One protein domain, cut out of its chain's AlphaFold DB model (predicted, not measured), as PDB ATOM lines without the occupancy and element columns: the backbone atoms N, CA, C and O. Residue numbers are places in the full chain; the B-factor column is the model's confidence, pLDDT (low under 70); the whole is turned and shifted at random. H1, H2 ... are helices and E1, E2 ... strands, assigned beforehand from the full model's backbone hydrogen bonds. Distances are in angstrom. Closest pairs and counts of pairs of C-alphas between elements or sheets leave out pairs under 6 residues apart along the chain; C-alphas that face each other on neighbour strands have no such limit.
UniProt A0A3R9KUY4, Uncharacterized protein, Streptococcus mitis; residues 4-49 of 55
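This is residues 4 to 49 of the 55 residues of an uncharacterized protein of Streptococcus mitis (UniProt A0A3R9KUY4). One long helix, H1, and a hairpin of two strands, E1 and E2, form the two arms of an open U, joined at one end by a short link. Residues 4 to 15 of H1 and the hairpin's turn, residues 37 to 42, stand free. The 46 printed residues hold H1, E1 and E2 in that order, mixed in class, with an antiparallel sheet E1 - E2. The whole is only just compact, close to loose, with a radius of gyration of the C-alphas of 11.3 A, and elongated, spanning 30 by 18 by 17 A.

Start with H1, residues 4 to 22, where every O i to N i+4 pair is within hydrogen-bond range. Next find E1, residues 30 to 37, which bends by 63 degrees at residue 33. E2, residues 42 to 48, is its antiparallel neighbour at 161 degrees; look for N 31 and O 47, 2.9 A apart. H1 and E2 are apart.

Find C-alpha 4 at (117.682, 196.759, 149.184); H1 runs 26.9 A from there. E1 measures 19.7 A, and E2 19.2 A to C-alpha 48 at (134.422, 188.440, 173.274).

The C-alphas of Asp 4 and Asp 49, the two farthest apart, are 31.6 A apart. The printed part has no cut and no long link. Model pLDDT is under 70 at residues 4 to 6, 8 to 9 and 23 to 28.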
ATOM      1  N   ASP A   4     117.001 198.059 149.222       56.88
ATOM      2  CA  ASP A   4     117.682 196.759 149.184       56.88
ATOM      3  C   ASP A   4     118.757 196.653 150.266       56.88
ATOM      4  O   ASP A   4     118.818 195.659 150.977       56.88
ATOM      5  N   GLN A   5     119.517 197.726 150.517       57.78
ATOM      6  CA  GLN A   5     120.443 197.787 151.654       57.78
ATOM      7  C   GLN A   5     119.739 197.686 153.017       57.78
ATOM      8  O   GLN A   5     120.302 197.132 153.960       57.78
ATOM      9  N   THR A   6     118.527 198.233 153.147       64.38
ATOM     10  CA  THR A   6     117.746 198.173 154.394       64.38
ATOM     11  C   THR A   6     117.209 196.760 154.621       64.38
ATOM     12  O   THR A   6     117.281 196.236 155.732       64.38
ATOM     13  N   ILE A   7     116.745 196.113 153.550       70.19
ATOM     14  CA  ILE A   7     116.275 194.723 153.545       70.19
ATOM     15  C   ILE A   7     117.434 193.754 153.839       70.19
ATOM     16  O   ILE A   7     117.283 192.873 154.684       70.19
ATOM     17  N   ILE A   8     118.611 193.961 153.235       66.62
ATOM     18  CA  ILE A   8     119.825 193.162 153.488       66.62
ATOM     19  C   ILE A   8     120.255 193.273 154.956       66.62
ATOM     20  O   ILE A   8     120.505 192.253 155.597       66.62
ATOM     21  N   ARG A   9     120.289 194.490 155.520       67.94
ATOM     22  CA  ARG A   9     120.634 194.694 156.936       67.94
ATOM     23  C   ARG A   9     119.648 194.006 157.873       67.94
ATOM     24  O   ARG A   9     120.077 193.384 158.839       67.94
ATOM     25  N   LYS A  10     118.346 194.084 157.587       74.50
ATOM     26  CA  LYS A  10     117.322 193.427 158.409       74.50
ATOM     27  C   LYS A  10     117.494 191.905 158.415       74.50
ATOM     28  O   LYS A  10     117.520 191.312 159.487       74.50
ATOM     29  N   ASN A  11     117.687 191.300 157.242       77.44
ATOM     30  CA  ASN A  11     117.861 189.853 157.118       77.44
ATOM     31  C   ASN A  11     119.139 189.361 157.825       77.44
ATOM     32  O   ASN A  11     119.118 188.349 158.519       77.44
ATOM     33  N   LEU A  12     120.240 190.117 157.719       76.56
ATOM     34  CA  LEU A  12     121.489 189.809 158.425       76.56
ATOM     35  C   LEU A  12     121.319 189.880 159.951       76.56
ATOM     36  O   LEU A  12     121.796 188.999 160.663       76.56
ATOM     37  N   MET A  13     120.608 190.893 160.459       76.56
ATOM     38  CA  MET A  13     120.343 191.038 161.895       76.56
ATOM     39  C   MET A  13     119.437 189.929 162.446       76.56
ATOM     40  O   MET A  13     119.652 189.474 163.567       76.56
ATOM     41  N   GLU A  14     118.449 189.470 161.676       80.38
ATOM     42  CA  GLU A  14     117.587 188.343 162.057       80.38
ATOM     43  C   GLU A  14     118.362 187.019 162.089       80.38
ATOM     44  O   GLU A  14     118.250 186.278 163.068       80.38
ATOM     45  N   GLN A  15     119.206 186.750 161.086       75.38
ATOM     46  CA  GLN A  15     120.069 185.562 161.057       75.38
ATOM     47  C   GLN A  15     121.087 185.560 162.197       75.38
ATOM     48  O   GLN A  15     121.276 184.542 162.862       75.38
ATOM     49  N   LEU A  16     121.707 186.706 162.470       77.56
ATOM     50  CA  LEU A  16     122.634 186.844 163.583       77.56
ATOM     51  C   LEU A  16     121.936 186.614 164.928       77.56
ATOM     52  O   LEU A  16     122.445 185.862 165.753       77.56
ATOM     53  N   ASN A  17     120.761 187.218 165.141       75.44
ATOM     54  CA  ASN A  17     119.966 187.006 166.351       75.44
ATOM     55  C   ASN A  17     119.522 185.538 166.485       75.44
ATOM     56  O   ASN A  17     119.460 185.005 167.589       75.44
ATOM     57  N   PHE A  18     119.234 184.855 165.377       78.12
ATOM     58  CA  PHE A  18     118.936 183.425 165.387       78.12
ATOM     59  C   PHE A  18     120.147 182.592 165.836       78.12
ATOM     60  O   PHE A  18     120.010 181.766 166.736       78.12
ATOM     61  N   ILE A  19     121.336 182.851 165.282       78.25
ATOM     62  CA  ILE A  19     122.577 182.136 165.625       78.25
ATOM     63  C   ILE A  19     122.976 182.384 167.087       78.25
ATOM     64  O   ILE A  19     123.304 181.437 167.800       78.25
ATOM     65  N   THR A  20     122.910 183.629 167.567       72.38
ATOM     66  CA  THR A  20     123.264 183.959 168.958       72.38
ATOM     67  C   THR A  20     122.284 183.357 169.960       72.38
ATOM     68  O   THR A  20     122.719 182.874 171.003       72.38
ATOM     69  N   ASN A  21     120.986 183.300 169.644       73.75
ATOM     70  CA  ASN A  21     120.013 182.596 170.484       73.75
ATOM     71  C   ASN A  21     120.220 181.073 170.454       73.75
ATOM     72  O   ASN A  21     120.153 180.444 171.508       73.75
ATOM     73  N   LEU A  22     120.499 180.484 169.284       72.44
ATOM     74  CA  LEU A  22     120.727 179.040 169.132       72.44
ATOM     75  C   LEU A  22     121.946 178.567 169.929       72.44
ATOM     76  O   LEU A  22     121.896 177.532 170.584       72.44
ATOM     77  N   LEU A  23     123.029 179.339 169.890       68.31
ATOM     78  CA  LEU A  23     124.251 179.038 170.628       68.31
ATOM     79  C   LEU A  23     124.155 179.429 172.117       68.31
ATOM     80  O   LEU A  23     125.111 179.233 172.862       68.31
ATOM     81  N   GLY A  24     123.030 180.008 172.559       59.75
ATOM     82  CA  GLY A  24     122.859 180.530 173.917       59.75
ATOM     83  C   GLY A  24     123.736 181.749 174.225       59.75
ATOM     84  O   GLY A  24     123.774 182.211 175.364       59.75
ATOM     85  N   ILE A  25     124.412 182.305 173.216       66.62
ATOM     86  CA  ILE A  25     125.349 183.419 173.339       66.62
ATOM     87  C   ILE A  25     124.632 184.743 173.102       66.62
ATOM     88  O   ILE A  25     125.076 185.594 172.329       66.62
ATOM     89  N   LYS A  26     123.519 184.961 173.810       62.31
ATOM     90  CA  LYS A  26     122.916 186.295 173.954       62.31
ATOM     91  C   LYS A  26     123.784 187.156 174.878       62.31
ATOM     92  O   LYS A  26     123.316 187.743 175.852       62.31
ATOM     93  N   ASP A  27     125.075 187.164 174.593       63.59
ATOM     94  CA  ASP A  27     126.084 187.812 175.380       63.59
ATOM     95  C   ASP A  27     126.311 189.195 174.778       63.59
ATOM     96  O   ASP A  27     126.750 189.338 173.634       63.59
ATOM     97  N   LYS A  28     125.986 190.228 175.562       68.06
ATOM     98  CA  LYS A  28     126.255 191.631 175.212       68.06
ATOM     99  C   LYS A  28     127.743 191.880 174.962       68.06
ATOM    100  O   LYS A  28     128.089 192.914 174.403       68.06
ATOM    101  N   ASN A  29     128.587 190.941 175.370       75.94
ATOM    102  CA  ASN A  29     130.017 191.004 175.204       75.94
ATOM    103  C   ASN A  29     130.494 190.452 173.844       75.94
ATOM    104  O   ASN A  29     131.666 190.610 173.532       75.94
ATOM    105  N   ILE A  30     129.661 189.830 172.993       78.94
ATOM    106  CA  ILE A  30     130.093 189.541 171.610       78.94
ATOM    107  C   ILE A  30     130.072 190.837 170.797       78.94
ATOM    108  O   ILE A  30     129.011 191.389 170.508       78.94
ATOM    109  N   ILE A  31     131.245 191.271 170.340       82.00
ATOM    110  CA  ILE A  31     131.400 192.389 169.409       82.00
ATOM    111  C   ILE A  31     131.804 191.829 168.046       82.00
ATOM    112  O   ILE A  31     132.888 191.264 167.896       82.00
ATOM    113  N   ILE A  32     130.947 192.012 167.042       82.25
ATOM    114  CA  ILE A  32     131.262 191.669 165.649       82.25
ATOM    115  C   ILE A  32     132.228 192.709 165.096       82.25
ATOM    116  O   ILE A  32     131.965 193.909 165.166       82.25
ATOM    117  N   LEU A  33     133.348 192.232 164.566       85.62
ATOM    118  CA  LEU A  33     134.407 193.050 163.989       85.62
ATOM    119  C   LEU A  33     134.280 193.135 162.473       85.62
ATOM    120  O   LEU A  33     134.467 194.212 161.917       85.62
ATOM    121  N   ASP A  34     133.958 192.015 161.824       84.12
ATOM    122  CA  ASP A  34     133.875 191.956 160.369       84.12
ATOM    123  C   ASP A  34     132.934 190.846 159.883       84.12
ATOM    124  O   ASP A  34     132.560 189.937 160.635       84.12
ATOM    125  N   TYR A  35     132.558 190.937 158.611       82.44
ATOM    126  CA  TYR A  35     131.677 190.019 157.911       82.44
ATOM    127  C   TYR A  35     132.208 189.768 156.497       82.44
ATOM    128  O   TYR A  35     132.384 190.704 155.714       82.44
ATOM    129  N   LEU A  36     132.383 188.496 156.148       88.56
ATOM    130  CA  LEU A  36     132.782 188.072 154.812       88.56
ATOM    131  C   LEU A  36     131.683 187.214 154.187       88.56
ATOM    132  O   LEU A  36     131.206 186.249 154.782       88.56
ATOM    133  N   ASP A  37     131.300 187.551 152.956       88.31
ATOM    134  CA  ASP A  37     130.405 186.720 152.152       88.31
ATOM    135  C   ASP A  37     131.230 185.925 151.137       88.31
ATOM    136  O   ASP A  37     131.701 186.469 150.139       88.31
ATOM    137  N   ALA A  38     131.406 184.630 151.392       90.25
ATOM    138  CA  ALA A  38     132.108 183.719 150.492       90.25
ATOM    139  C   ALA A  38     131.181 183.152 149.394       90.25
ATOM    140  O   ALA A  38     131.549 182.219 148.676       90.25
ATOM    141  N   GLY A  39     129.945 183.657 149.282       91.00
ATOM    142  CA  GLY A  39     128.918 183.208 148.342       91.00
ATOM    143  C   GLY A  39     128.239 181.903 148.765       91.00
ATOM    144  O   GLY A  39     127.013 181.829 148.795       91.00
ATOM    145  N   THR A  40     129.019 180.881 149.128       91.19
ATOM    146  CA  THR A  40     128.504 179.579 149.605       91.19
ATOM    147  C   THR A  40     128.187 179.571 151.098       91.19
ATOM    148  O   THR A  40     127.330 178.816 151.547       91.19
ATOM    149  N   HIS A  41     128.862 180.420 151.864       85.19
ATOM    150  CA  HIS A  41     128.652 180.613 153.290       85.19
ATOM    151  C   HIS A  41     129.068 182.032 153.679       85.19
ATOM    152  O   HIS A  41     129.678 182.764 152.896       85.19
ATOM    153  N   LYS A  42     128.679 182.427 154.887       82.12
ATOM    154  CA  LYS A  42     128.981 183.731 155.469       82.12
ATOM    155  C   LYS A  42     129.835 183.506 156.701       82.12
ATOM    156  O   LYS A  42     129.477 182.685 157.544       82.12
ATOM    157  N   GLU A  43     130.933 184.233 156.797       87.44
ATOM    158  CA  GLU A  43     131.831 184.197 157.943       87.44
ATOM    159  C   GLU A  43     131.682 185.492 158.740       87.44
ATOM    160  O   GLU A  43     131.533 186.579 158.177       87.44
ATOM    161  N   ILE A  44     131.701 185.374 160.068       84.00
ATOM    162  CA  ILE A  44     131.625 186.509 160.988       84.00
ATOM    163  C   ILE A  44     132.842 186.441 161.898       84.00
ATOM    164  O   ILE A  44     133.023 185.463 162.625       84.00
ATOM    165  N   ILE A  45     133.654 187.494 161.884       86.31
ATOM    166  CA  ILE A  45     134.766 187.652 162.818       86.31
ATOM    167  C   ILE A  45     134.235 188.441 164.009       86.31
ATOM    168  O   ILE A  45     133.766 189.569 163.856       86.31
ATOM    169  N   ALA A  46     134.306 187.861 165.204       84.88
ATOM    170  CA  ALA A  46     133.844 188.497 166.430       84.88
ATOM    171  C   ALA A  46     134.868 188.344 167.558       84.88
ATOM    172  O   ALA A  46     135.639 187.387 167.595       84.88
ATOM    173  N   LYS A  47     134.850 189.294 168.493       85.50
ATOM    174  CA  LYS A  47     135.590 189.224 169.754       85.50
ATOM    175  C   LYS A  47     134.626 189.104 170.925       85.50
ATOM    176  O   LYS A  47     133.523 189.644 170.884       85.50
ATOM    177  N   LEU A  48     135.081 188.438 171.977       82.31
ATOM    178  CA  LEU A  48     134.422 188.440 173.274       82.31
ATOM    179  C   LEU A  48     135.010 189.578 174.109       82.31
ATOM    180  O   LEU A  48     136.221 189.652 174.300       82.31
ATOM    181  N   ASP A  49     134.154 190.465 174.594       79.19
ATOM    182  CA  ASP A  49     134.471 191.574 175.495       79.19
ATOM    183  C   ASP A  49     134.435 191.113 176.958       79.19
ATOM    184  O   ASP A  49     133.854 191.744 177.836       79.19
TER     185      ASP A  49